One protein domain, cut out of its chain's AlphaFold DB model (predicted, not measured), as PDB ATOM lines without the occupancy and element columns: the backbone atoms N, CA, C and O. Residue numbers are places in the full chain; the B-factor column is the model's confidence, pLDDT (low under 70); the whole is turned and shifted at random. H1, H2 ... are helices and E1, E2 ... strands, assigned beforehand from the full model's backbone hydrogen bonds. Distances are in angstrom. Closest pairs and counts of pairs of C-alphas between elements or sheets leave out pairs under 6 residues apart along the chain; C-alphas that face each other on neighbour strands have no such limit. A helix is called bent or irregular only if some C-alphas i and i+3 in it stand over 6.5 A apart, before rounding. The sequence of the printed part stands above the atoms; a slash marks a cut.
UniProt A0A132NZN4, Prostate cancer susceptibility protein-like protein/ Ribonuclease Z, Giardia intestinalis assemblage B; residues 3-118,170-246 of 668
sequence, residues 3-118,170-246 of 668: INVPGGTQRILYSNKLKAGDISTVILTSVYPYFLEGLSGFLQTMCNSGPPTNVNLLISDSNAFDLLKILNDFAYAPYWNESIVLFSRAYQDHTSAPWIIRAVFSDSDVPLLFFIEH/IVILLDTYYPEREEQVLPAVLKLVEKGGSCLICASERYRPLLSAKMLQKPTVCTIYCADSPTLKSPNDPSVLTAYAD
ATOM      1  N   ILE A   3      11.268 -40.835  -3.011       82.50
ATOM      2  CA  ILE A   3      11.473 -39.964  -4.180       82.50
ATOM      3  C   ILE A   3      12.869 -39.369  -4.059       82.50
ATOM      4  O   ILE A   3      13.124 -38.635  -3.106       82.50
ATOM      5  N   ASN A   4      13.730 -39.686  -5.025       79.12
ATOM      6  CA  ASN A   4      15.177 -39.501  -4.990       79.12
ATOM      7  C   ASN A   4      15.847 -40.170  -3.776       79.12
ATOM      8  O   ASN A   4      15.225 -40.428  -2.745       79.12
ATOM      9  N   VAL A   5      17.132 -40.503  -3.910       81.12
ATOM     10  CA  VAL A   5      17.882 -41.201  -2.852       81.12
ATOM     11  C   VAL A   5      19.270 -40.581  -2.707       81.12
ATOM     12  O   VAL A   5      20.240 -41.122  -3.225       81.12
ATOM     13  N   PRO A   6      19.385 -39.404  -2.075       73.75
ATOM     14  CA  PRO A   6      20.681 -38.768  -1.866       73.75
ATOM     15  C   PRO A   6      21.589 -39.593  -0.946       73.75
ATOM     16  O   PRO A   6      21.092 -40.370  -0.121       73.75
ATOM     17  N   GLY A   7      22.902 -39.376  -1.030       69.88
ATOM     18  CA  GLY A   7      23.837 -39.875  -0.022       69.88
ATOM     19  C   GLY A   7      23.388 -39.503   1.399       69.88
ATOM     20  O   GLY A   7      22.896 -38.399   1.649       69.88
ATOM     21  N   GLY A   8      23.477 -40.454   2.330       67.56
ATOM     22  CA  GLY A   8      23.022 -40.308   3.712       67.56
ATOM     23  C   GLY A   8      21.548 -40.665   3.950       67.56
ATOM     24  O   GLY A   8      21.065 -40.533   5.081       67.56
ATOM     25  N   THR A   9      20.812 -41.162   2.946       75.69
ATOM     26  CA  THR A   9      19.388 -41.525   3.097       75.69
ATOM     27  C   THR A   9      19.165 -42.545   4.220       75.69
ATOM     28  O   THR A   9      18.277 -42.377   5.056       75.69
ATOM     29  N   GLN A  10      20.002 -43.577   4.305       74.94
ATOM     30  CA  GLN A  10      19.933 -44.643   5.307       74.94
ATOM     31  C   GLN A  10      20.070 -44.057   6.714       74.94
ATOM     32  O   GLN A  10      19.287 -44.371   7.613       74.94
ATOM     33  N   ARG A  11      21.006 -43.118   6.887       70.69
ATOM     34  CA  ARG A  11      21.213 -42.388   8.140       70.69
ATOM     35  C   ARG A  11      19.973 -41.589   8.536       70.69
ATOM     36  O   ARG A  11      19.618 -41.572   9.718       70.69
ATOM     37  N   ILE A  12      19.294 -40.955   7.579       68.19
ATOM     38  CA  ILE A  12      18.034 -40.231   7.815       68.19
ATOM     39  C   ILE A  12      16.925 -41.198   8.237       68.19
ATOM     40  O   ILE A  12      16.262 -40.942   9.245       68.19
ATOM     41  N   LEU A  13      16.755 -42.319   7.532       69.75
ATOM     42  CA  LEU A  13      15.747 -43.331   7.860       69.75
ATOM     43  C   LEU A  13      15.953 -43.877   9.281       69.75
ATOM     44  O   LEU A  13      15.040 -43.818  10.106       69.75
ATOM     45  N   TYR A  14      17.175 -44.305   9.609       68.12
ATOM     46  CA  TYR A  14      17.506 -44.839  10.931       68.12
ATOM     47  C   TYR A  14      17.351 -43.810  12.050       68.12
ATOM     48  O   TYR A  14      16.849 -44.144  13.126       68.12
ATOM     49  N   SER A  15      17.726 -42.551  11.802       61.44
ATOM     50  CA  SER A  15      17.550 -41.467  12.780       61.44
ATOM     51  C   SER A  15      16.078 -41.251  13.141       61.44
ATOM     52  O   SER A  15      15.778 -40.947  14.294       61.44
ATOM     53  N   ASN A  16      15.174 -41.462  12.178       61.81
ATOM     54  CA  ASN A  16      13.731 -41.270  12.318       61.81
ATOM     55  C   ASN A  16      12.962 -42.568  12.613       61.81
ATOM     56  O   ASN A  16      11.736 -42.584  12.547       61.81
ATOM     57  N   LYS A  17      13.664 -43.666  12.940       69.44
ATOM     58  CA  LYS A  17      13.066 -44.993  13.191       69.44
ATOM     59  C   LYS A  17      12.215 -45.511  12.013       69.44
ATOM     60  O   LYS A  17      11.333 -46.347  12.211       69.44
ATOM     61  N   LEU A  18      12.494 -45.047  10.794       71.38
ATOM     62  CA  LEU A  18      11.879 -45.540   9.564       71.38
ATOM     63  C   LEU A  18      12.641 -46.775   9.082       71.38
ATOM     64  O   LEU A  18      13.874 -46.790   9.067       71.38
ATOM     65  N   LYS A  19      11.917 -47.822   8.681       74.62
ATOM     66  CA  LYS A  19      12.530 -49.059   8.192       74.62
ATOM     67  C   LYS A  19      12.681 -49.001   6.678       74.62
ATOM     68  O   LYS A  19      11.703 -48.791   5.966       74.62
ATOM     69  N   ALA A  20      13.889 -49.269   6.186       76.81
ATOM     70  CA  ALA A  20      14.147 -49.371   4.750       76.81
ATOM     71  C   ALA A  20      13.249 -50.428   4.074       76.81
ATOM     72  O   ALA A  20      12.748 -50.192   2.982       76.81
ATOM     73  N   GLY A  21      12.959 -51.539   4.764       75.00
ATOM     74  CA  GLY A  21      12.092 -52.611   4.257       75.00
ATOM     75  C   GLY A  21      10.619 -52.233   4.031       75.00
ATOM     76  O   GLY A  21       9.923 -52.961   3.332       75.00
ATOM     77  N   ASP A  22      10.140 -51.100   4.560       77.38
ATOM     78  CA  ASP A  22       8.775 -50.612   4.294       77.38
ATOM     79  C   ASP A  22       8.676 -49.882   2.933       77.38
ATOM     80  O   ASP A  22       7.596 -49.472   2.492       77.38
ATOM     81  N   ILE A  23       9.806 -49.686   2.245       82.44
ATOM     82  CA  ILE A  23       9.886 -48.986   0.963       82.44
ATOM     83  C   ILE A  23       9.776 -50.004  -0.176       82.44
ATOM     84  O   ILE A  23      10.704 -50.745  -0.461       82.44
ATOM     85  N   SER A  24       8.647 -49.988  -0.885       82.12
ATOM     86  CA  SER A  24       8.382 -50.873  -2.035       82.12
ATOM     87  C   SER A  24       8.633 -50.227  -3.405       82.12
ATOM     88  O   SER A  24       8.483 -50.861  -4.449       82.12
ATOM     89  N   THR A  25       8.903 -48.922  -3.443       86.12
ATOM     90  CA  THR A  25       9.015 -48.150  -4.689       86.12
ATOM     91  C   THR A  25       9.932 -46.960  -4.473       86.12
ATOM     92  O   THR A  25       9.695 -46.178  -3.545       86.12
ATOM     93  N   VAL A  26      10.923 -46.818  -5.348       88.19
ATOM     94  CA  VAL A  26      11.838 -45.679  -5.424       88.19
ATOM     95  C   VAL A  26      11.646 -45.007  -6.777       88.19
ATOM     96  O   VAL A  26      11.701 -45.679  -7.802       88.19
ATOM     97  N   ILE A  27      11.419 -43.696  -6.785       87.12
ATOM     98  CA  ILE A  27      11.331 -42.882  -8.001       87.12
ATOM     99  C   ILE A  27      12.576 -42.005  -8.062       87.12
ATOM    100  O   ILE A  27      12.789 -41.208  -7.153       87.12
ATOM    101  N   LEU A  28      13.371 -42.121  -9.122       85.00
ATOM    102  CA  LEU A  28      14.433 -41.168  -9.432       85.00
ATOM    103  C   LEU A  28      13.897 -40.157 -10.436       85.00
ATOM    104  O   LEU A  28      13.696 -40.477 -11.608       85.00
ATOM    105  N   THR A  29      13.657 -38.939  -9.968       79.31
ATOM    106  CA  THR A  29      13.274 -37.821 -10.837       79.31
ATOM    107  C   THR A  29      14.497 -37.173 -11.491       79.31
ATOM    108  O   THR A  29      14.366 -36.508 -12.514       79.31
ATOM    109  N   SER A  30      15.692 -37.459 -10.962       74.94
ATOM    110  CA  SER A  30      16.986 -37.099 -11.529       74.94
ATOM    111  C   SER A  30      18.031 -38.190 -11.271       74.94
ATOM    112  O   SER A  30      17.905 -38.974 -10.330       74.94
ATOM    113  N   VAL A  31      19.076 -38.237 -12.097       80.31
ATOM    114  CA  VAL A  31      20.126 -39.275 -12.075       80.31
ATOM    115  C   VAL A  31      21.527 -38.691 -11.897       80.31
ATOM    116  O   VAL A  31      22.518 -39.248 -12.369       80.31
ATOM    117  N   TYR A  32      21.625 -37.552 -11.212       80.88
ATOM    118  CA  TYR A  32      22.921 -37.024 -10.796       80.88
ATOM    119  C   TYR A  32      23.656 -38.024  -9.883       80.88
ATOM    120  O   TYR A  32      22.999 -38.690  -9.076       80.88
ATOM    121  N   PRO A  33      25.002 -38.090  -9.940       83.38
ATOM    122  CA  PRO A  33      25.822 -39.007  -9.143       83.38
ATOM    123  C   PRO A  33      25.465 -39.069  -7.656       83.38
ATOM    124  O   PRO A  33      25.423 -40.146  -7.078       83.38
ATOM    125  N   TYR A  34      25.083 -37.939  -7.067       78.19
ATOM    126  CA  TYR A  34      24.659 -37.843  -5.671       78.19
ATOM    127  C   TYR A  34      23.390 -38.640  -5.316       78.19
ATOM    128  O   TYR A  34      23.250 -39.126  -4.195       78.19
ATOM    129  N   PHE A  35      22.444 -38.783  -6.248       83.12
ATOM    130  CA  PHE A  35      21.285 -39.661  -6.049       83.12
ATOM    131  C   PHE A  35      21.622 -41.122  -6.348       83.12
ATOM    132  O   PHE A  35      20.987 -42.033  -5.824       83.12
ATOM    133  N   LEU A  36      22.613 -41.355  -7.204       86.25
ATOM    134  CA  LEU A  36      23.054 -42.697  -7.558       86.25
ATOM    135  C   LEU A  36      23.885 -43.321  -6.432       86.25
ATOM    136  O   LEU A  36      23.689 -44.499  -6.145       86.25
ATOM    137  N   GLU A  37      24.721 -42.548  -5.733       88.25
ATOM    138  CA  GLU A  37      25.470 -43.041  -4.568       88.25
ATOM    139  C   GLU A  37      24.539 -43.482  -3.436       88.25
ATOM    140  O   GLU A  37      24.665 -44.604  -2.947       88.25
ATOM    141  N   GLY A  38      23.550 -42.654  -3.080       85.44
ATOM    142  CA  GLY A  38      22.617 -42.966  -2.005       85.44
ATOM    143  C   GLY A  38      21.693 -44.112  -2.382       85.44
ATOM    144  O   GLY A  38      21.435 -44.990  -1.562       85.44
ATOM    145  N   LEU A  39      21.239 -44.175  -3.641       87.94
ATOM    146  CA  LEU A  39      20.482 -45.323  -4.136       87.94
ATOM    147  C   LEU A  39      21.292 -46.618  -4.036       87.94
ATOM    148  O   LEU A  39      20.769 -47.632  -3.572       87.94
ATOM    149  N   SER A  40      22.560 -46.580  -4.442       89.00
ATOM    150  CA  SER A  40      23.452 -47.739  -4.410       89.00
ATOM    151  C   SER A  40      23.623 -48.265  -2.988       89.00
ATOM    152  O   SER A  40      23.438 -49.461  -2.751       89.00
ATOM    153  N   GLY A  41      23.921 -47.389  -2.026       88.12
ATOM    154  CA  GLY A  41      24.057 -47.790  -0.627       88.12
ATOM    155  C   GLY A  41      22.726 -48.197   0.009       88.12
ATOM    156  O   GLY A  41      22.680 -49.124   0.826       88.12
ATOM    157  N   PHE A  42      21.616 -47.563  -0.378       87.31
ATOM    158  CA  PHE A  42      20.278 -47.907   0.098       87.31
ATOM    159  C   PHE A  42      19.865 -49.319  -0.332       87.31
ATOM    160  O   PHE A  42      19.400 -50.099   0.501       87.31
ATOM    161  N   LEU A  43      20.081 -49.678  -1.601       86.44
ATOM    162  CA  LEU A  43      19.770 -51.010  -2.131       86.44
ATOM    163  C   LEU A  43      20.596 -52.100  -1.439       86.44
ATOM    164  O   LEU A  43      20.049 -53.119  -1.016       86.44
ATOM    165  N   GLN A  44      21.886 -51.845  -1.220       83.69
ATOM    166  CA  GLN A  44      22.751 -52.734  -0.440       83.69
ATOM    167  C   GLN A  44      22.246 -52.915   0.993       83.69
ATOM    168  O   GLN A  44      22.147 -54.030   1.508       83.69
ATOM    169  N   THR A  45      21.852 -51.814   1.628       81.81
ATOM    170  CA  THR A  45      21.325 -51.817   2.995       81.81
ATOM    171  C   THR A  45      20.033 -52.623   3.113       81.81
ATOM    172  O   THR A  45      19.842 -53.345   4.093       81.81
ATOM    173  N   MET A  46      19.153 -52.539   2.114       78.50
ATOM    174  CA  MET A  46      17.932 -53.343   2.065       78.50
ATOM    175  C   MET A  46      18.229 -54.845   1.977       78.50
ATOM    176  O   MET A  46      17.578 -55.632   2.666       78.50
ATOM    177  N   CYS A  47      19.256 -55.238   1.220       74.00
ATOM    178  CA  CYS A  47      19.700 -56.631   1.143       74.00
ATOM    179  C   CYS A  47      20.365 -57.163   2.409       74.00
ATOM    180  O   CYS A  47      20.256 -58.350   2.708       74.00
ATOM    181  N   ASN A  48      20.981 -56.306   3.223       68.25
ATOM    182  CA  ASN A  48      21.583 -56.740   4.487       68.25
ATOM    183  C   ASN A  48      20.562 -57.328   5.488       68.25
ATOM    184  O   ASN A  48      20.963 -57.930   6.484       68.25
ATOM    185  N   SER A  49      19.254 -57.181   5.235       57.12
ATOM    186  CA  SER A  49      18.168 -57.688   6.089       57.12
ATOM    187  C   SER A  49      17.513 -58.995   5.602       57.12
ATOM    188  O   SER A  49      16.596 -59.473   6.272       57.12
ATOM    189  N   GLY A  50      17.922 -59.585   4.466       60.00
ATOM    190  CA  GLY A  50      17.283 -60.796   3.926       60.00
ATOM    191  C   GLY A  50      17.440 -60.996   2.406       60.00
ATOM    192  O   GLY A  50      18.354 -60.430   1.820       60.00
ATOM    193  N   PRO A  51      16.591 -61.826   1.754       60.62
ATOM    194  CA  PRO A  51      16.649 -62.052   0.302       60.62
ATOM    195  C   PRO A  51      16.468 -60.743  -0.494       60.62
ATOM    196  O   PRO A  51      15.944 -59.775   0.067       60.62
ATOM    197  N   PRO A  52      16.837 -60.715  -1.794       60.28
ATOM    198  CA  PRO A  52      16.726 -59.525  -2.633       60.28
ATOM    199  C   PRO A  52      15.351 -58.882  -2.512       60.28
ATOM    200  O   PRO A  52      14.311 -59.533  -2.661       60.28
ATOM    201  N   THR A  53      15.348 -57.588  -2.212       65.94
ATOM    202  CA  THR A  53      14.110 -56.865  -1.947       65.94
ATOM    203  C   THR A  53      13.321 -56.635  -3.231       65.94
ATOM    204  O   THR A  53      13.880 -56.233  -4.253       65.94
ATOM    205  N   ASN A  54      12.003 -56.845  -3.170       73.94
ATOM    206  CA  ASN A  54      11.074 -56.452  -4.230       73.94
ATOM    207  C   ASN A  54      10.814 -54.943  -4.136       73.94
ATOM    208  O   ASN A  54       9.843 -54.506  -3.516       73.94
ATOM    209  N   VAL A  55      11.700 -54.154  -4.740       81.25
ATOM    210  CA  VAL A  55      11.547 -52.702  -4.854       81.25
ATOM    211  C   VAL A  55      11.462 -52.323  -6.317       81.25
ATOM    212  O   VAL A  55      12.374 -52.595  -7.088       81.25
ATOM    213  N   ASN A  56      10.376 -51.643  -6.684       86.19
ATOM    214  CA  ASN A  56      10.252 -51.076  -8.019       86.19
ATOM    215  C   ASN A  56      11.144 -49.838  -8.128       86.19
ATOM    216  O   ASN A  56      10.932 -48.863  -7.399       86.19
ATOM    217  N   LEU A  57      12.111 -49.877  -9.042       88.88
ATOM    218  CA  LEU A  57      12.984 -48.747  -9.350       88.88
ATOM    219  C   LEU A  57      12.437 -48.025 -10.574       88.88
ATOM    220  O   LEU A  57      12.454 -48.554 -11.679       88.88
ATOM    221  N   LEU A  58      11.903 -46.830 -10.369       89.81
ATOM    222  CA  LEU A  58      11.265 -46.021 -11.396       89.81
ATOM    223  C   LEU A  58      12.241 -44.935 -11.841       89.81
ATOM    224  O   LEU A  58      12.548 -44.032 -11.066       89.81
ATOM    225  N   ILE A  59      12.719 -45.029 -13.078       88.75
ATOM    226  CA  ILE A  59      13.759 -44.157 -13.635       88.75
ATOM    227  C   ILE A  59      13.362 -43.669 -15.028       88.75
ATOM    228  O   ILE A  59      12.495 -44.256 -15.671       88.75
ATOM    229  N   SER A  60      14.011 -42.620 -15.523       84.50
ATOM    230  CA  SER A  60      13.802 -42.115 -16.890       84.50
ATOM    231  C   SER A  60      15.069 -42.009 -17.735       84.50
ATOM    232  O   SER A  60      14.985 -41.622 -18.894       84.50
ATOM    233  N   ASP A  61      16.235 -42.332 -17.174       83.56
ATOM    234  CA  ASP A  61      17.512 -42.309 -17.893       83.56
ATOM    235  C   ASP A  61      18.019 -43.740 -18.107       83.56
ATOM    236  O   ASP A  61      18.192 -44.505 -17.154       83.56
ATOM    237  N   SER A  62      18.270 -44.108 -19.364       84.06
ATOM    238  CA  SER A  62      18.801 -45.424 -19.721       84.06
ATOM    239  C   SER A  62      20.232 -45.652 -19.221       84.06
ATOM    240  O   SER A  62      20.606 -46.787 -18.966       84.06
ATOM    241  N   ASN A  63      21.038 -44.608 -19.028       85.75
ATOM    242  CA  ASN A  63      22.385 -44.759 -18.469       85.75
ATOM    243  C   ASN A  63      22.332 -45.154 -16.985       85.75
ATOM    244  O   ASN A  63      23.156 -45.939 -16.522       85.75
ATOM    245  N   ALA A  64      21.334 -44.658 -16.243       85.88
ATOM    246  CA  ALA A  64      21.110 -45.084 -14.863       85.88
ATOM    247  C   ALA A  64      20.661 -46.552 -14.792       85.88
ATOM    248  O   ALA A  64      21.050 -47.265 -13.874       85.88
ATOM    249  N   PHE A  65      19.899 -47.030 -15.782       86.00
ATOM    250  CA  PHE A  65      19.554 -48.449 -15.904       86.00
ATOM    251  C   PHE A  65      20.802 -49.337 -16.024       86.00
ATOM    252  O   PHE A  65      20.900 -50.348 -15.328       86.00
ATOM    253  N   ASP A  66      21.769 -48.944 -16.857       84.94
ATOM    254  CA  ASP A  66      23.021 -49.689 -17.032       84.94
ATOM    255  C   ASP A  66      23.870 -49.695 -15.752       84.94
ATOM    256  O   ASP A  66      24.382 -50.743 -15.361       84.94
ATOM    257  N   LEU A  67      23.962 -48.558 -15.048       88.06
ATOM    258  CA  LEU A  67      24.631 -48.487 -13.744       88.06
ATOM    259  C   LEU A  67      23.999 -49.450 -12.730       88.06
ATOM    260  O   LEU A  67      24.707 -50.177 -12.037       88.06
ATOM    261  N   LEU A  68      22.666 -49.462 -12.646       85.69
ATOM    262  CA  LEU A  68      21.936 -50.337 -11.734       85.69
ATOM    263  C   LEU A  68      22.204 -51.815 -12.051       85.69
ATOM    264  O   LEU A  68      22.458 -52.598 -11.142       85.69
ATOM    265  N   LYS A  69      22.236 -52.212 -13.324       83.38
ATOM    266  CA  LYS A  69      22.625 -53.585 -13.688       83.38
ATOM    267  C   LYS A  69      24.016 -53.949 -13.177       83.38
ATOM    268  O   LYS A  69      24.183 -54.972 -12.525       83.38
ATOM    269  N   ILE A  70      24.975 -53.060 -13.399       83.44
ATOM    270  CA  ILE A  70      26.370 -53.261 -13.005       83.44
ATOM    271  C   ILE A  70      26.533 -53.392 -11.488       83.44
ATOM    272  O   ILE A  70      27.324 -54.207 -11.022       83.44
ATOM    273  N   LEU A  71      25.764 -52.637 -10.701       82.88
ATOM    274  CA  LEU A  71      25.769 -52.770  -9.242       82.88
ATOM    275  C   LEU A  71      25.317 -54.162  -8.782       82.88
ATOM    276  O   LEU A  71      25.891 -54.693  -7.834       82.88
ATOM    277  N   ASN A  72      24.329 -54.761  -9.453       82.75
ATOM    278  CA  ASN A  72      23.932 -56.147  -9.200       82.75
ATOM    279  C   ASN A  72      25.009 -57.144  -9.648       82.75
ATOM    280  O   ASN A  72      25.243 -58.117  -8.936       82.75
ATOM    281  N   ASP A  73      25.685 -56.895 -10.774       80.81
ATOM    282  CA  ASP A  73      26.753 -57.767 -11.288       80.81
ATOM    283  C   ASP A  73      27.986 -57.803 -10.366       80.81
ATOM    284  O   ASP A  73      28.696 -58.806 -10.311       80.81
ATOM    285  N   PHE A  74      28.242 -56.722  -9.621       74.62
ATOM    286  CA  PHE A  74      29.311 -56.666  -8.617       74.62
ATOM    287  C   PHE A  74      28.960 -57.330  -7.289       74.62
ATOM    288  O   PHE A  74      29.850 -57.592  -6.476       74.62
ATOM    289  N   ALA A  75      27.683 -57.594  -7.046       74.50
ATOM    290  CA  ALA A  75      27.235 -58.182  -5.803       74.50
ATOM    291  C   ALA A  75      27.430 -59.705  -5.819       74.50
ATOM    292  O   ALA A  75      27.147 -60.377  -6.808       74.50
ATOM    293  N   TYR A  76      27.839 -60.287  -4.686       71.69
ATOM    294  CA  TYR A  76      27.863 -61.752  -4.534       71.69
ATOM    295  C   TYR A  76      26.466 -62.373  -4.730       71.69
ATOM    296  O   TYR A  76      26.330 -63.480  -5.247       71.69
ATOM    297  N   ALA A  77      25.428 -61.642  -4.319       73.56
ATOM    298  CA  ALA A  77      24.033 -61.921  -4.620       73.56
ATOM    299  C   ALA A  77      23.355 -60.605  -5.032       73.56
ATOM    300  O   ALA A  77      23.649 -59.589  -4.398       73.56
ATOM    301  N   PRO A  78      22.452 -60.602  -6.033       76.81
ATOM    302  CA  PRO A  78      21.788 -59.384  -6.492       76.81
ATOM    303  C   PRO A  78      21.160 -58.598  -5.338       76.81
ATOM    304  O   PRO A  78      20.490 -59.179  -4.482       76.81
ATOM    305  N   TYR A  79      21.341 -57.277  -5.335       77.31
ATOM    306  CA  TYR A  79      20.803 -56.397  -4.301       77.31
ATOM    307  C   TYR A  79      19.279 -56.178  -4.427       77.31
ATOM    308  O   TYR A  79      18.608 -55.764  -3.480       77.31
ATOM    309  N   TRP A  80      18.692 -56.433  -5.596       80.62
ATOM    310  CA  TRP A  80      17.241 -56.399  -5.812       80.62
ATOM    311  C   TRP A  80      16.851 -57.311  -6.973       80.62
ATOM    312  O   TRP A  80      17.670 -57.629  -7.837       80.62
ATOM    313  N   ASN A  81      15.573 -57.688  -7.014       71.75
ATOM    314  CA  ASN A  81      14.992 -58.400  -8.151       71.75
ATOM    315  C   ASN A  81      14.508 -57.396  -9.209       71.75
ATOM    316  O   ASN A  81      13.912 -56.382  -8.867       71.75
ATOM    317  N   GLU A  82      14.768 -57.706 -10.481       62.19
ATOM    318  CA  GLU A  82      14.791 -56.883 -11.711       62.19
ATOM    319  C   GLU A  82      13.593 -55.956 -12.068       62.19
ATOM    320  O   GLU A  82      13.465 -55.572 -13.232       62.19
ATOM    321  N   SER A  83      12.714 -55.525 -11.157       75.50
ATOM    322  CA  SER A  83      11.627 -54.588 -11.494       75.50
ATOM    323  C   SER A  83      12.107 -53.133 -11.622       75.50
ATOM    324  O   SER A  83      11.701 -52.232 -10.884       75.50
ATOM    325  N   ILE A  84      12.964 -52.886 -12.613       85.44
ATOM    326  CA  ILE A  84      13.306 -51.536 -13.056       85.44
ATOM    327  C   ILE A  84      12.310 -51.111 -14.135       85.44
ATOM    328  O   ILE A  84      12.167 -51.747 -15.178       85.44
ATOM    329  N   VAL A  85      11.618 -50.012 -13.877       87.00
ATOM    330  CA  VAL A  85      10.670 -49.383 -14.785       87.00
ATOM    331  C   VAL A  85      11.357 -48.182 -15.415       87.00
ATOM    332  O   VAL A  85      11.600 -47.179 -14.746       87.00
ATOM    333  N   LEU A  86      11.653 -48.287 -16.710       88.25
ATOM    334  CA  LEU A  86      12.182 -47.180 -17.498       88.25
ATOM    335  C   LEU A  86      11.025 -46.409 -18.142       88.25
ATOM    336  O   LEU A  86      10.402 -46.876 -19.100       88.25
ATOM    337  N   PHE A  87      10.740 -45.223 -17.618       88.19
ATOM    338  CA  PHE A  87       9.815 -44.294 -18.248       88.19
ATOM    339  C   PHE A  87      10.389 -43.787 -19.567       88.19
ATOM    340  O   PHE A  87      11.552 -43.406 -19.662       88.19
ATOM    341  N   SER A  88       9.538 -43.751 -20.585       87.12
ATOM    342  CA  SER A  88       9.852 -43.227 -21.912       87.12
ATOM    343  C   SER A  88       8.602 -42.609 -22.526       87.12
ATOM    344  O   SER A  88       7.490 -42.799 -22.030       87.12
ATOM    345  N   ARG A  89       8.737 -41.946 -23.677       84.44
ATOM    346  CA  ARG A  89       7.569 -41.458 -24.428       84.44
ATOM    347  C   ARG A  89       6.565 -42.572 -24.764       84.44
ATOM    348  O   ARG A  89       5.374 -42.284 -24.838       84.44
ATOM    349  N   ALA A  90       7.022 -43.819 -24.916       84.69
ATOM    350  CA  ALA A  90       6.172 -44.983 -25.172       84.69
ATOM    351  C   ALA A  90       5.579 -45.612 -23.896       84.69
ATOM    352  O   ALA A  90       4.521 -46.234 -23.959       84.69
ATOM    353  N   TYR A  91       6.237 -45.446 -22.745       86.75
ATOM    354  CA  TYR A  91       5.799 -45.980 -21.456       86.75
ATOM    355  C   TYR A  91       5.828 -44.872 -20.399       86.75
ATOM    356  O   TYR A  91       6.856 -44.608 -19.779       86.75
ATOM    357  N   GLN A  92       4.692 -44.197 -20.228       87.12
ATOM    358  CA  GLN A  92       4.573 -43.014 -19.366       87.12
ATOM    359  C   GLN A  92       3.890 -43.307 -18.030       87.12
ATOM    360  O   GLN A  92       4.017 -42.507 -17.110       87.12
ATOM    361  N   ASP A  93       3.201 -44.445 -17.911       88.25
ATOM    362  CA  ASP A  93       2.301 -44.750 -16.801       88.25
ATOM    363  C   ASP A  93       2.710 -46.056 -16.105       88.25
ATOM    364  O   ASP A  93       2.735 -47.118 -16.724       88.25
ATOM    365  N   HIS A  94       2.944 -45.994 -14.794       86.88
ATOM    366  CA  HIS A  94       3.153 -47.153 -13.931       86.88
ATOM    367  C   HIS A  94       2.062 -47.211 -12.855       86.88
ATOM    368  O   HIS A  94       1.890 -46.277 -12.071       86.88
ATOM    369  N   THR A  95       1.308 -48.310 -12.806       83.88
ATOM    370  CA  THR A  95       0.200 -48.480 -11.852       83.88
ATOM    371  C   THR A  95       0.602 -49.423 -10.727       83.88
ATOM    372  O   THR A  95       0.928 -50.580 -10.972       83.88
ATOM    373  N   SER A  96       0.516 -48.939  -9.489       74.81
ATOM    374  CA  SER A  96       0.723 -49.709  -8.263       74.81
ATOM    375  C   SER A  96      -0.386 -49.340  -7.282       74.81
ATOM    376  O   SER A  96      -0.280 -48.346  -6.568       74.81
ATOM    377  N   ALA A  97      -1.501 -50.079  -7.309       67.44
ATOM    378  CA  ALA A  97      -2.717 -49.723  -6.573       67.44
ATOM    379  C   ALA A  97      -2.426 -49.433  -5.081       67.44
ATOM    380  O   ALA A  97      -1.773 -50.251  -4.430       67.44
ATOM    381  N   PRO A  98      -2.907 -48.307  -4.509       73.12
ATOM    382  CA  PRO A  98      -3.865 -47.326  -5.052       73.12
ATOM    383  C   PRO A  98      -3.249 -46.157  -5.858       73.12
ATOM    384  O   PRO A  98      -3.942 -45.180  -6.152       73.12
ATOM    385  N   TRP A  99      -1.961 -46.222  -6.186       84.38
ATOM    386  CA  TRP A  99      -1.186 -45.157  -6.821       84.38
ATOM    387  C   TRP A  99      -1.034 -45.368  -8.332       84.38
ATOM    388  O   TRP A  99      -0.819 -46.480  -8.816       84.38
ATOM    389  N   ILE A 100      -1.077 -44.271  -9.080       88.62
ATOM    390  CA  ILE A 100      -0.671 -44.221 -10.485       88.62
ATOM    391  C   ILE A 100       0.464 -43.210 -10.581       88.62
ATOM    392  O   ILE A 100       0.281 -42.041 -10.253       88.62
ATOM    393  N   ILE A 101       1.634 -43.660 -11.011       90.75
ATOM    394  CA  ILE A 101       2.833 -42.835 -11.154       90.75
ATOM    395  C   ILE A 101       3.031 -42.578 -12.640       90.75
ATOM    396  O   ILE A 101       2.994 -43.519 -13.434       90.75
ATOM    397  N   ARG A 102       3.208 -41.314 -13.027       90.81
ATOM    398  CA  ARG A 102       3.343 -40.930 -14.432       90.81
ATOM    399  C   ARG A 102       4.499 -39.975 -14.665       90.81
ATOM    400  O   ARG A 102       4.705 -39.055 -13.876       90.81
ATOM    401  N   ALA A 103       5.191 -40.170 -15.778       90.44
ATOM    402  CA  ALA A 103       6.200 -39.257 -16.295       90.44
ATOM    403  C   ALA A 103       5.610 -38.471 -17.471       90.44
ATOM    404  O   ALA A 103       5.093 -39.050 -18.424       90.44
ATOM    405  N   VAL A 104       5.667 -37.144 -17.401       88.31
ATOM    406  CA  VAL A 104       5.192 -36.267 -18.475       88.31
ATOM    407  C   VAL A 104       6.384 -35.877 -19.325       88.31
ATOM    408  O   VAL A 104       7.301 -35.233 -18.832       88.31
ATOM    409  N   PHE A 105       6.359 -36.239 -20.602       86.25
ATOM    410  CA  PHE A 105       7.392 -35.875 -21.567       86.25
ATOM    411  C   PHE A 105       6.942 -34.689 -22.416       86.25
ATOM    412  O   PHE A 105       5.750 -34.527 -22.690       86.25
ATOM    413  N   SER A 106       7.910 -33.886 -22.848       80.00
ATOM    414  CA  SER A 106       7.729 -32.940 -23.946       80.00
ATOM    415  C   SER A 106       8.387 -33.480 -25.223       80.00
ATOM    416  O   SER A 106       8.319 -34.682 -25.485       80.00
ATOM    417  N   ASP A 107       9.037 -32.627 -26.015       76.62
ATOM    418  CA  ASP A 107       9.693 -33.007 -27.272       76.62
ATOM    419  C   ASP A 107      11.000 -33.796 -27.065       76.62
ATOM    420  O   ASP A 107      11.543 -34.366 -28.012       76.62
ATOM    421  N   SER A 108      11.505 -33.854 -25.829       74.12
ATOM    422  CA  SER A 108      12.729 -34.579 -25.469       74.12
ATOM    423  C   SER A 108      12.449 -35.956 -24.851       74.12
ATOM    424  O   SER A 108      11.369 -36.191 -24.309       74.12
ATOM    425  N   ASP A 109      13.463 -36.821 -24.820       75.75
ATOM    426  CA  ASP A 109      13.417 -38.109 -24.107       75.75
ATOM    427  C   ASP A 109      13.638 -37.996 -22.587       75.75
ATOM    428  O   ASP A 109      13.623 -39.001 -21.885       75.75
ATOM    429  N   VAL A 110      13.791 -36.779 -22.059       78.06
ATOM    430  CA  VAL A 110      13.849 -36.506 -20.618       78.06
ATOM    431  C   VAL A 110      12.476 -36.008 -20.147       78.06
ATOM    432  O   VAL A 110      11.931 -35.089 -20.775       78.06
ATOM    433  N   PRO A 111      11.902 -36.567 -19.065       84.25
ATOM    434  CA  PRO A 111      10.643 -36.089 -18.513       84.25
ATOM    435  C   PRO A 111      10.715 -34.614 -18.124       84.25
ATOM    436  O   PRO A 111      11.695 -34.139 -17.559       84.25
ATOM    437  N   LEU A 112       9.633 -33.898 -18.395       84.62
ATOM    438  CA  LEU A 112       9.400 -32.536 -17.937       84.62
ATOM    439  C   LEU A 112       9.048 -32.501 -16.443       84.62
ATOM    440  O   LEU A 112       9.461 -31.591 -15.734       84.62
ATOM    441  N   LEU A 113       8.244 -33.469 -15.989       87.56
ATOM    442  CA  LEU A 113       7.852 -33.650 -14.591       87.56
ATOM    443  C   LEU A 113       7.371 -35.079 -14.336       87.56
ATOM    444  O   LEU A 113       6.981 -35.792 -15.266       87.56
ATOM    445  N   PHE A 114       7.308 -35.456 -13.064       89.56
ATOM    446  CA  PHE A 114       6.606 -36.658 -12.618       89.56
ATOM    447  C   PHE A 114       5.373 -36.272 -11.811       89.56
ATOM    448  O   PHE A 114       5.337 -35.218 -11.176       89.56
ATOM    449  N   PHE A 115       4.357 -37.129 -11.793       90.12
ATOM    450  CA  PHE A 115       3.292 -36.996 -10.810       90.12
ATOM    451  C   PHE A 115       2.776 -38.334 -10.300       90.12
ATOM    452  O   PHE A 115       2.786 -39.347 -10.997       90.12
ATOM    453  N   ILE A 116       2.296 -38.306  -9.062       89.19
ATOM    454  CA  ILE A 116       1.687 -39.433  -8.371       89.19
ATOM    455  C   ILE A 116       0.222 -39.088  -8.163       89.19
ATOM    456  O   ILE A 116      -0.118 -38.114  -7.495       89.19
ATOM    457  N   GLU A 117      -0.652 -39.892  -8.739       88.81
ATOM    458  CA  GLU A 117      -2.085 -39.789  -8.563       88.81
ATOM    459  C   GLU A 117      -2.573 -40.865  -7.597       88.81
ATOM    460  O   GLU A 117      -2.270 -42.048  -7.740       88.81
ATOM    461  N   HIS A 118      -3.365 -40.439  -6.622       85.12
ATOM    462  CA  HIS A 118      -3.989 -41.296  -5.635       85.12
ATOM    463  C   HIS A 118      -5.494 -41.097  -5.670       85.12
ATOM    464  O   HIS A 118      -5.992 -39.984  -5.475       85.12
ATOM    465  N   ILE A 170      -3.194 -35.449  -6.110       85.38
ATOM    466  CA  ILE A 170      -2.090 -35.431  -7.072       85.38
ATOM    467  C   ILE A 170      -0.867 -34.829  -6.385       85.38
ATOM    468  O   ILE A 170      -0.972 -33.770  -5.770       85.38
ATOM    469  N   VAL A 171       0.283 -35.488  -6.500       85.94
ATOM    470  CA  VAL A 171       1.592 -34.937  -6.129       85.94
ATOM    471  C   VAL A 171       2.382 -34.715  -7.407       85.94
ATOM    472  O   VAL A 171       2.621 -35.674  -8.128       85.94
ATOM    473  N   ILE A 172       2.762 -33.478  -7.704       87.00
ATOM    474  CA  ILE A 172       3.591 -33.101  -8.854       87.00
ATOM    475  C   ILE A 172       5.022 -32.907  -8.361       87.00
ATOM    476  O   ILE A 172       5.238 -32.201  -7.379       87.00
ATOM    477  N   LEU A 173       5.986 -33.519  -9.042       85.31
ATOM    478  CA  LEU A 173       7.405 -33.499  -8.701       85.31
ATOM    479  C   LEU A 173       8.177 -32.755  -9.797       85.31
ATOM    480  O   LEU A 173       8.184 -33.178 -10.955       85.31
ATOM    481  N   LEU A 174       8.802 -31.643  -9.412       78.31
ATOM    482  CA  LEU A 174       9.575 -30.724 -10.252       78.31
ATOM    483  C   LEU A 174      10.943 -30.470  -9.609       78.31
ATOM    484  O   LEU A 174      11.238 -29.370  -9.137       78.31
ATOM    485  N   ASP A 175      11.773 -31.502  -9.517       68.00
ATOM    486  CA  ASP A 175      13.075 -31.385  -8.861       68.00
ATOM    487  C   ASP A 175      14.143 -30.761  -9.776       68.00
ATOM    488  O   ASP A 175      14.923 -29.923  -9.330       68.00
ATOM    489  N   THR A 176      14.176 -31.117 -11.055       66.31
ATOM    490  CA  THR A 176      15.225 -30.696 -11.979       66.31
ATOM    491  C   THR A 176      14.766 -29.471 -12.746       66.31
ATOM    492  O   THR A 176      13.724 -29.493 -13.393       66.31
ATOM    493  N   TYR A 177      15.534 -28.387 -12.642       64.56
ATOM    494  CA  TYR A 177      15.216 -27.130 -13.306       64.56
ATOM    495  C   TYR A 177      15.832 -27.091 -14.703       64.56
ATOM    496  O   TYR A 177      17.054 -27.091 -14.841       64.56
ATOM    497  N   TYR A 178      14.967 -27.022 -15.712       70.81
ATOM    498  CA  TYR A 178      15.327 -26.874 -17.122       70.81
ATOM    499  C   TYR A 178      14.897 -25.483 -17.618       70.81
ATOM    500  O   TYR A 178      13.742 -25.333 -18.035       70.81
ATOM    501  N   PRO A 179      15.779 -24.462 -17.551       69.62
ATOM    502  CA  PRO A 179      15.449 -23.095 -17.960       69.62
ATOM    503  C   PRO A 179      14.893 -23.030 -19.390       69.62
ATOM    504  O   PRO A 179      13.929 -22.331 -19.676       69.62
ATOM    505  N   GLU A 180      15.454 -23.827 -20.296       75.38
ATOM    506  CA  GLU A 180      15.058 -23.885 -21.702       75.38
ATOM    507  C   GLU A 180      13.675 -24.518 -21.939       75.38
ATOM    508  O   GLU A 180      13.178 -24.515 -23.064       75.38
ATOM    509  N   ARG A 181      13.046 -25.069 -20.893       78.50
ATOM    510  CA  ARG A 181      11.749 -25.763 -20.961       78.50
ATOM    511  C   ARG A 181      10.686 -25.136 -20.068       78.50
ATOM    512  O   ARG A 181       9.583 -25.677 -19.987       78.50
ATOM    513  N   GLU A 182      10.976 -24.018 -19.404       77.62
ATOM    514  CA  GLU A 182      10.045 -23.374 -18.468       77.62
ATOM    515  C   GLU A 182       8.674 -23.088 -19.088       77.62
ATOM    516  O   GLU A 182       7.642 -23.349 -18.463       77.62
ATOM    517  N   GLU A 183       8.654 -22.638 -20.346       80.94
ATOM    518  CA  GLU A 183       7.423 -22.338 -21.086       80.94
ATOM    519  C   GLU A 183       6.521 -23.570 -21.277       80.94
ATOM    520  O   GLU A 183       5.313 -23.434 -21.458       80.94
ATOM    521  N   GLN A 184       7.083 -24.781 -21.188       86.19
ATOM    522  CA  GLN A 184       6.353 -26.046 -21.296       86.19
ATOM    523  C   GLN A 184       5.891 -26.562 -19.923       86.19
ATOM    524  O   GLN A 184       4.851 -27.222 -19.828       86.19
ATOM    525  N   VAL A 185       6.631 -26.246 -18.850       87.25
ATOM    526  CA  VAL A 185       6.353 -26.715 -17.480       87.25
ATOM    527  C   VAL A 185       5.014 -26.187 -16.973       87.25
ATOM    528  O   VAL A 185       4.176 -26.968 -16.519       87.25
ATOM    529  N   LEU A 186       4.776 -24.874 -17.062       87.00
ATOM    530  CA  LEU A 186       3.559 -24.273 -16.507       87.00
ATOM    531  C   LEU A 186       2.271 -24.818 -17.157       87.00
ATOM    532  O   LEU A 186       1.375 -25.220 -16.410       87.00
ATOM    533  N   PRO A 187       2.155 -24.922 -18.497       89.25
ATOM    534  CA  PRO A 187       1.014 -25.578 -19.135       89.25
ATOM    535  C   PRO A 187       0.785 -27.020 -18.662       89.25
ATOM    536  O   PRO A 187      -0.360 -27.418 -18.431       89.25
ATOM    537  N   ALA A 188       1.854 -27.802 -18.474       89.56
ATOM    538  CA  ALA A 188       1.748 -29.178 -17.990       89.56
ATOM    539  C   ALA A 188       1.205 -29.241 -16.552       89.56
ATOM    540  O   ALA A 188       0.298 -30.030 -16.269       89.56
ATOM    541  N   VAL A 189       1.696 -28.370 -15.664       89.81
ATOM    542  CA  VAL A 189       1.205 -28.246 -14.281       89.81
ATOM    543  C   VAL A 189      -0.261 -27.812 -14.258       89.81
ATOM    544  O   VAL A 189      -1.075 -28.437 -13.578       89.81
ATOM    545  N   LEU A 190      -0.628 -26.783 -15.030       89.44
ATOM    546  CA  LEU A 190      -2.003 -26.281 -15.096       89.44
ATOM    547  C   LEU A 190      -2.979 -27.372 -15.552       89.44
ATOM    548  O   LEU A 190      -4.002 -27.578 -14.899       89.44
ATOM    549  N   LYS A 191      -2.618 -28.145 -16.583       89.50
ATOM    550  CA  LYS A 191      -3.424 -29.274 -17.071       89.50
ATOM    551  C   LYS A 191      -3.674 -30.331 -15.991       89.50
ATOM    552  O   LYS A 191      -4.726 -30.966 -15.994       89.50
ATOM    553  N   LEU A 192      -2.728 -30.553 -15.076       88.12
ATOM    554  CA  LEU A 192      -2.902 -31.483 -13.954       88.12
ATOM    555  C   LEU A 192      -3.770 -30.888 -12.844       88.12
ATOM    556  O   LEU A 192      -4.646 -31.578 -12.329       88.12
ATOM    557  N   VAL A 193      -3.587 -29.610 -12.522       86.62
ATOM    558  CA  VAL A 193      -4.402 -28.897 -11.526       86.62
ATOM    559  C   VAL A 193      -5.869 -28.789 -11.967       86.62
ATOM    560  O   VAL A 193      -6.780 -28.893 -11.144       86.62
ATOM    561  N   GLU A 194      -6.130 -28.617 -13.265       87.19
ATOM    562  CA  GLU A 194      -7.481 -28.552 -13.841       87.19
ATOM    563  C   GLU A 194      -8.264 -29.863 -13.735       87.19
ATOM    564  O   GLU A 194      -9.495 -29.841 -13.727       87.19
ATOM    565  N   LYS A 195      -7.585 -31.004 -13.567       80.56
ATOM    566  CA  LYS A 195      -8.233 -32.311 -13.378       80.56
ATOM    567  C   LYS A 195      -8.997 -32.451 -12.048       80.56
ATOM    568  O   LYS A 195      -9.677 -33.462 -11.852       80.56
ATOM    569  N   GLY A 196      -8.898 -31.463 -11.154       73.75
ATOM    570  CA  GLY A 196      -9.615 -31.404  -9.881       73.75
ATOM    571  C   GLY A 196      -9.032 -32.306  -8.785       73.75
ATOM    572  O   GLY A 196      -8.183 -33.159  -9.031       73.75
ATOM    573  N   GLY A 197      -9.507 -32.115  -7.551       79.75
ATOM    574  CA  GLY A 197      -8.953 -32.756  -6.351       79.75
ATOM    575  C   GLY A 197      -7.910 -31.888  -5.642       79.75
ATOM    576  O   GLY A 197      -7.736 -30.714  -5.970       79.75
ATOM    577  N   SER A 198      -7.250 -32.457  -4.634       79.12
ATOM    578  CA  SER A 198      -6.156 -31.785  -3.921       79.12
ATOM    579  C   SER A 198      -4.837 -32.004  -4.658       79.12
ATOM    580  O   SER A 198      -4.506 -33.140  -4.989       79.12
ATOM    581  N   CYS A 199      -4.077 -30.940  -4.889       82.38
ATOM    582  CA  CYS A 199      -2.790 -30.984  -5.572       82.38
ATOM    583  C   CYS A 199      -1.683 -30.494  -4.639       82.38
ATOM    584  O   CYS A 199      -1.797 -29.415  -4.059       82.38
ATOM    585  N   LEU A 200      -0.610 -31.269  -4.531       80.88
ATOM    586  CA  LEU A 200       0.643 -30.877  -3.902       80.88
ATOM    587  C   LEU A 200       1.703 -30.746  -4.996       80.88
ATOM    588  O   LEU A 200       1.927 -31.693  -5.740       80.88
ATOM    589  N   ILE A 201       2.337 -29.588  -5.116       81.19
ATOM    590  CA  ILE A 201       3.438 -29.350  -6.049       81.19
ATOM    591  C   ILE A 201       4.720 -29.284  -5.225       81.19
ATOM    592  O   ILE A 201       4.874 -28.372  -4.423       81.19
ATOM    593  N   CYS A 202       5.625 -30.235  -5.415       79.56
ATOM    594  CA  CYS A 202       6.968 -30.225  -4.847       79.56
ATOM    595  C   CYS A 202       7.932 -29.779  -5.947       79.56
ATOM    596  O   CYS A 202       8.156 -30.527  -6.899       79.56
ATOM    597  N   ALA A 203       8.464 -28.563  -5.853       75.44
ATOM    598  CA  ALA A 203       9.271 -27.967  -6.915       75.44
ATOM    599  C   ALA A 203      10.577 -27.373  -6.392       75.44
ATOM    600  O   ALA A 203      10.619 -26.883  -5.275       75.44
ATOM    601  N   SER A 204      11.634 -27.345  -7.201       73.00
ATOM    602  CA  SER A 204      12.801 -26.509  -6.899       73.00
ATOM    603  C   SER A 204      12.389 -25.037  -6.770       73.00
ATOM    604  O   SER A 204      11.538 -24.553  -7.518       73.00
ATOM    605  N   GLU A 205      13.023 -24.300  -5.862       69.69
ATOM    606  CA  GLU A 205      12.818 -22.859  -5.663       69.69
ATOM    607  C   GLU A 205      13.038 -22.036  -6.938       69.69
ATOM    608  O   GLU A 205      12.405 -20.998  -7.127       69.69
ATOM    609  N   ARG A 206      13.850 -22.541  -7.876       72.56
ATOM    610  CA  ARG A 206      14.050 -21.928  -9.199       72.56
ATOM    611  C   ARG A 206      12.756 -21.817 -10.007       72.56
ATOM    612  O   ARG A 206      12.622 -20.898 -10.799       72.56
ATOM    613  N   TYR A 207      11.775 -22.685  -9.751       76.75
ATOM    614  CA  TYR A 207      10.448 -22.613 -10.363       76.75
ATOM    615  C   TYR A 207       9.503 -21.615  -9.679       76.75
ATOM    616  O   TYR A 207       8.384 -21.427 -10.156       76.75
ATOM    617  N   ARG A 208       9.897 -20.955  -8.579       80.44
ATOM    618  CA  ARG A 208       9.033 -19.991  -7.877       80.44
ATOM    619  C   ARG A 208       8.504 -18.875  -8.784       80.44
ATOM    620  O   ARG A 208       7.300 -18.618  -8.699       80.44
ATOM    621  N   PRO A 209       9.305 -18.227  -9.655       80.81
ATOM    622  CA  PRO A 209       8.784 -17.204 -10.560       80.81
ATOM    623  C   PRO A 209       7.631 -17.743 -11.416       80.81
ATOM    624  O   PRO A 209       6.564 -17.133 -11.467       80.81
ATOM    625  N   LEU A 210       7.800 -18.945 -11.971       82.56
ATOM    626  CA  LEU A 210       6.823 -19.616 -12.826       82.56
ATOM    627  C   LEU A 210       5.563 -20.072 -12.065       82.56
ATOM    628  O   LEU A 210       4.437 -19.861 -12.515       82.56
ATOM    629  N   LEU A 211       5.738 -20.688 -10.892       81.31
ATOM    630  CA  LEU A 211       4.664 -21.308 -10.106       81.31
ATOM    631  C   LEU A 211       3.921 -20.324  -9.188       81.31
ATOM    632  O   LEU A 211       2.871 -20.659  -8.639       81.31
ATOM    633  N   SER A 212       4.415 -19.090  -9.052       79.00
ATOM    634  CA  SER A 212       3.728 -18.003  -8.338       79.00
ATOM    635  C   SER A 212       2.539 -17.400  -9.105       79.00
ATOM    636  O   SER A 212       1.837 -16.527  -8.582       79.00
ATOM    637  N   ALA A 213       2.277 -17.870 -10.331       75.62
ATOM    638  CA  ALA A 213       1.185 -17.405 -11.175       75.62
ATOM    639  C   ALA A 213      -0.179 -17.473 -10.460       75.62
ATOM    640  O   ALA A 213      -0.545 -18.486  -9.860       75.62
ATOM    641  N   LYS A 214      -0.995 -16.413 -10.596       71.19
ATOM    642  CA  LYS A 214      -2.336 -16.309  -9.976       71.19
ATOM    643  C   LYS A 214      -3.229 -17.528 -10.231       71.19
ATOM    644  O   LYS A 214      -4.040 -17.881  -9.383       71.19
ATOM    645  N   MET A 215      -3.073 -18.187 -11.380       68.88
ATOM    646  CA  MET A 215      -3.861 -19.364 -11.766       68.88
ATOM    647  C   MET A 215      -3.654 -20.583 -10.848       68.88
ATOM    648  O   MET A 215      -4.523 -21.455 -10.797       68.88
ATOM    649  N   LEU A 216      -2.543 -20.627 -10.105       75.06
ATOM    650  CA  LEU A 216      -2.215 -21.682  -9.143       75.06
ATOM    651  C   LEU A 216      -2.618 -21.331  -7.699       75.06
ATOM    652  O   LEU A 216      -2.556 -22.194  -6.829       75.06
ATOM    653  N   GLN A 217      -3.113 -20.114  -7.436       75.94
ATOM    654  CA  GLN A 217      -3.585 -19.673  -6.113       75.94
ATOM    655  C   GLN A 217      -5.005 -20.187  -5.816       75.94
ATOM    656  O   GLN A 217      -5.954 -19.420  -5.657       75.94
ATOM    657  N   LYS A 218      -5.170 -21.513  -5.780       76.38
ATOM    658  CA  LYS A 218      -6.435 -22.191  -5.459       76.38
ATOM    659  C   LYS A 218      -6.348 -22.835  -4.069       76.38
ATOM    660  O   LYS A 218      -5.309 -23.403  -3.755       76.38
ATOM    661  N   PRO A 219      -7.433 -22.875  -3.268       73.81
ATOM    662  CA  PRO A 219      -7.426 -23.520  -1.944       73.81
ATOM    663  C   PRO A 219      -7.072 -25.014  -1.967       73.81
ATOM    664  O   PRO A 219      -6.713 -25.592  -0.948       73.81
ATOM    665  N   THR A 220      -7.226 -25.657  -3.124       75.25
ATOM    666  CA  THR A 220      -6.944 -27.078  -3.333       75.25
ATOM    667  C   THR A 220      -5.518 -27.347  -3.806       75.25
ATOM    668  O   THR A 220      -5.176 -28.511  -3.998       75.25
ATOM    669  N   VAL A 221      -4.705 -26.310  -4.021       76.75
ATOM    670  CA  VAL A 221      -3.321 -26.414  -4.491       76.75
ATOM    671  C   VAL A 221      -2.394 -25.936  -3.382       76.75
ATOM    672  O   VAL A 221      -2.528 -24.821  -2.883       76.75
ATOM    673  N   CYS A 222      -1.447 -26.784  -3.005       77.62
ATOM    674  CA  CYS A 222      -0.350 -26.443  -2.117       77.62
ATOM    675  C   CYS A 222       0.956 -26.586  -2.897       77.62
ATOM    676  O   CYS A 222       1.145 -27.589  -3.583       77.62
ATOM    677  N   THR A 223       1.846 -25.604  -2.793       71.06
ATOM    678  CA  THR A 223       3.176 -25.664  -3.405       71.06
ATOM    679  C   THR A 223       4.224 -25.615  -2.309       71.06
ATOM    680  O   THR A 223       4.249 -24.674  -1.517       71.06
ATOM    681  N   ILE A 224       5.086 -26.625  -2.285       70.81
ATOM    682  CA  ILE A 224       6.286 -26.699  -1.463       70.81
ATOM    683  C   ILE A 224       7.469 -26.467  -2.391       70.81
ATOM    684  O   ILE A 224       7.611 -27.151  -3.409       70.81
ATOM    685  N   TYR A 225       8.309 -25.507  -2.024       64.44
ATOM    686  CA  TYR A 225       9.543 -25.254  -2.742       64.44
ATOM    687  C   TYR A 225      10.743 -25.831  -1.994       64.44
ATOM    688  O   TYR A 225      10.928 -25.573  -0.807       64.44
ATOM    689  N   CYS A 226      11.566 -26.585  -2.711       60.66
ATOM    690  CA  CYS A 226      12.856 -27.081  -2.267       60.66
ATOM    691  C   CYS A 226      13.931 -26.086  -2.717       60.66
ATOM    692  O   CYS A 226      14.238 -25.994  -3.909       60.66
ATOM    693  N   ALA A 227      14.473 -25.317  -1.777       49.44
ATOM    694  CA  ALA A 227      15.508 -24.331  -2.055       49.44
ATOM    695  C   ALA A 227      16.909 -24.949  -2.078       49.44
ATOM    696  O   ALA A 227      17.240 -25.791  -1.242       49.44
ATOM    697  N   ASP A 228      17.725 -24.479  -3.024       44.53
ATOM    698  CA  ASP A 228      19.180 -24.498  -2.895       44.53
ATOM    699  C   ASP A 228      19.547 -23.283  -1.997       44.53
ATOM    700  O   ASP A 228      18.908 -22.226  -2.117       44.53
ATOM    701  N   SER A 229      20.559 -23.391  -1.123       39.38
ATOM    702  CA  SER A 229      20.991 -22.342  -0.162       39.38
ATOM    703  C   SER A 229      21.006 -20.881  -0.683       39.38
ATOM    704  O   SER A 229      20.558 -20.016   0.074       39.38
ATOM    705  N   PRO A 230      21.362 -20.561  -1.951       31.48
ATOM    706  CA  PRO A 230      21.403 -19.171  -2.428       31.48
ATOM    707  C   PRO A 230      20.052 -18.433  -2.434       31.48
ATOM    708  O   PRO A 230      20.003 -17.219  -2.614       31.48
ATOM    709  N   THR A 231      18.937 -19.159  -2.322       33.94
ATOM    710  CA  THR A 231      17.576 -18.611  -2.493       33.94
ATOM    711  C   THR A 231      16.796 -18.458  -1.189       33.94
ATOM    712  O   THR A 231      15.724 -17.844  -1.175       33.94
ATOM    713  N   LEU A 232      17.334 -18.973  -0.081       34.72
ATOM    714  CA  LEU A 232      16.752 -18.786   1.241       34.72
ATOM    715  C   LEU A 232      17.046 -17.360   1.721       34.72
ATOM    716  O   LEU A 232      18.160 -16.851   1.602       34.72
ATOM    717  N   LYS A 233      16.024 -16.690   2.267       33.72
ATOM    718  CA  LYS A 233      16.227 -15.440   3.011       33.72
ATOM    719  C   LYS A 233      17.182 -15.705   4.177       33.72
ATOM    720  O   LYS A 233      17.317 -16.848   4.596       33.72
ATOM    721  N   SER A 234      17.819 -14.630   4.656       35.84
ATOM    722  CA  SER A 234      18.794 -14.585   5.759       35.84
ATOM    723  C   SER A 234      18.739 -15.800   6.702       35.84
ATOM    724  O   SER A 234      17.651 -16.115   7.181       35.84
ATOM    725  N   PRO A 235      19.884 -16.409   7.072       34.16
ATOM    726  CA  PRO A 235      19.942 -17.523   8.030       34.16
ATOM    727  C   PRO A 235      19.288 -17.236   9.399       34.16
ATOM    728  O   PRO A 235      19.074 -18.159  10.177       34.16
ATOM    729  N   ASN A 236      18.911 -15.983   9.673       33.31
ATOM    730  CA  ASN A 236      18.129 -15.564  10.836       33.31
ATOM    731  C   ASN A 236      16.605 -15.744  10.680       33.31
ATOM    732  O   ASN A 236      15.858 -15.362  11.581       33.31
ATOM    733  N   ASP A 237      16.112 -16.264   9.553       36.38
ATOM    734  CA  ASP A 237      14.693 -16.568   9.375       36.38
ATOM    735  C   ASP A 237      14.315 -17.790  10.246       36.38
ATOM    736  O   ASP A 237      14.845 -18.887  10.043       36.38
ATOM    737  N   PRO A 238      13.398 -17.646  11.222       34.97
ATOM    738  CA  PRO A 238      13.022 -18.725  12.137       34.97
ATOM    739  C   PRO A 238      12.460 -19.964  11.433       34.97
ATOM    740  O   PRO A 238      12.582 -21.074  11.953       34.97
ATOM    741  N   SER A 239      11.855 -19.791  10.252       33.56
ATOM    742  CA  SER A 239      11.364 -20.914   9.451       33.56
ATOM    743  C   SER A 239      12.527 -21.763   8.944       33.56
ATOM    744  O   SER A 239      12.501 -22.977   9.105       33.56
ATOM    745  N   VAL A 240      13.592 -21.119   8.463       34.62
ATOM    746  CA  VAL A 240      14.850 -21.752   8.062       34.62
ATOM    747  C   VAL A 240      15.459 -22.443   9.280       34.62
ATOM    748  O   VAL A 240      15.586 -23.653   9.277       34.62
ATOM    749  N   LEU A 241      15.689 -21.759  10.399       32.44
ATOM    750  CA  LEU A 241      16.286 -22.383  11.594       32.44
ATOM    751  C   LEU A 241      15.526 -23.616  12.123       32.44
ATOM    752  O   LEU A 241      16.161 -24.572  12.564       32.44
ATOM    753  N   THR A 242      14.195 -23.639  12.024       31.17
ATOM    754  CA  THR A 242      13.369 -24.802  12.408       31.17
ATOM    755  C   THR A 242      13.586 -25.989  11.450       31.17
ATOM    756  O   THR A 242      13.715 -27.122  11.900       31.17
ATOM    757  N   ALA A 243      13.798 -25.730  10.149       33.19
ATOM    758  CA  ALA A 243      14.133 -26.742   9.129       33.19
ATOM    759  C   ALA A 243      15.372 -27.509   9.492       33.19
ATOM    760  O   ALA A 243      15.456 -28.728   9.372       33.19
ATOM    761  N   TYR A 244      16.369 -26.720   9.869       38.09
ATOM    762  CA  TYR A 244      17.699 -27.186  10.144       38.09
ATOM    763  C   TYR A 244      17.714 -27.829  11.528       38.09
ATOM    764  O   TYR A 244      18.345 -28.866  11.683       38.09
ATOM    765  N   ALA A 245      16.967 -27.310  12.507       32.28
ATOM    766  CA  ALA A 245      16.822 -27.930  13.820       32.28
ATOM    767  C   ALA A 245      16.136 -29.306  13.758       32.28
ATOM    768  O   ALA A 245      16.558 -30.196  14.497       32.28
ATOM    769  N   ASP A 246      15.169 -29.505  12.854       33.06
ATOM    770  CA  ASP A 246      14.479 -30.786  12.644       33.06
ATOM    771  C   ASP A 246      15.259 -31.743  11.725       33.06
ATOM    772  O   ASP A 246      15.375 -32.934  12.020       33.06
TER     773      ASP A 246
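Overview. This is residues 3 to 118 and 170 to 246 of the 668 residues of the protein "Prostate cancer susceptibility protein-like protein/ Ribonuclease Z" of Giardia intestinalis assemblage B (UniProt A0A132NZN4). Two lobes stand next to each other along the longest axis: a small one, in which H3 lies over one face of a three-stranded sheet and touches H2, which in turn touches H1, and a larger one, a twisted six-stranded sheet with H4 and H5 over one face. A tail after E9 ends in H6, and residues 233 to 239 and 241 to 246 of it stick out. The printed part has 193 residues with six named helices and nine named strands, in the order H1 E1 H2 E2 H3 E3 E4 E5 E6 E7 H4 E8 H5 E9 H6; the class is mixed, helices and strands. The small sheet runs E1 E2 E3, parallel throughout, and the larger one E4 E5 E6 E7 E8 E9, mixed. The whole is compact, with a radius of gyration of the C-alphas of 17.8 A, and spans 54 by 45 by 31 A.

Along the chain. H1, residues 9 to 15, begins at C-alpha 9 at (19.388, -41.525, 3.097). E1 is residues 25 to 27, and H2, residues 33 to 47, is 21.3 A long. E2 is residues 56 to 59, H3 residues 62 to 73, 16.9 A, and E3 residues 84 to 86. E4 is residues 93 to 96, E5 residues 99 to 105, 19.4 A, and E6 residues 111 to 118, 20.2 A, ending at (-3.989, -41.296, -5.635). After the cut come E7, residues 170 to 174, H4, residues 179 to 193, 21.7 A, and E8, residues 198 to 204, 19.9 A. H5 is residues 205 to 211, E9 residues 221 to 226, 16.3 A, and H6 residues 238 to 246, ending at (14.479, -30.786, 12.644). H4 and H5 are irregular: C-alphas 180 and 183 are 7.8 A apart, and C-alphas 206 and 209 are 7.2 A apart.

Arrangement. H1 touches H2 at a steep tilt of 56 degrees, the closest C-alphas being those of Gln 10 and Phe 42, 6.2 A apart. In the small sheet, N 26 and O 56 are 2.9 A apart between E1 and E2, and N 85 and O 57 are 2.8 A apart between E2 and E3. H3 is on this sheet, over E2 and E3, at a height of 10.9 A. H2 touches H3 only just, with 3 pairs of C-alphas within 8 A, through its residues 36 to 40 alone; the closest are Ser 40 and Leu 71, 7.4 A apart. E4, E5 and E6 form a meander, each strand the antiparallel neighbour of the one before; N 94 and O 101 are 2.8 A apart, as are N 104 and O 113. E6 and E7 are antiparallel, with N 116 and O 171 at 2.8 A. E7 and E8 are parallel, with N 172 and O 200 at 2.8 A, and so are E8 and E9, with N 201 and O 222 at 2.8 A. Helices on one face give two layers: H4 and H5 are on the same face, and the C-alphas of Leu 112 and Val 185, the closest of E6 and H4, are 6.6 A apart. H4 and H5 only just touch, with 3 pairs of C-alphas within 8 A, at a steep tilt of 61 degrees. Four strand-helix-strand units, two parallel neighbour strands with a helix between, have right-handed crossovers: E1 H2 E2, E2 H3 E3, E7 H4 E8 and E8 H5 E9. Every O i to N i+4 pair is within hydrogen-bond range in H1, H3 and H6, against 10 of 11 in H2, 7 of 11 in H4 and 1 of 3 in H5, where 3 of 4 O i to N i+3 pairs are.

Size, cuts and confidence. The two C-alphas farthest apart, those of Tyr 76 and Lys 214, are 54.8 A apart. Residues 119 to 169 are not printed, and C-alphas 118 and 170 are 6.3 A apart across the cut. Of the links printed whole, that from E9 to H6 is long. H6 touches no helix. The mean pLDDT of the printed part is 75.0; 44 residues are under 70, among them residues 225 to 246, and H6 has a mean of 34.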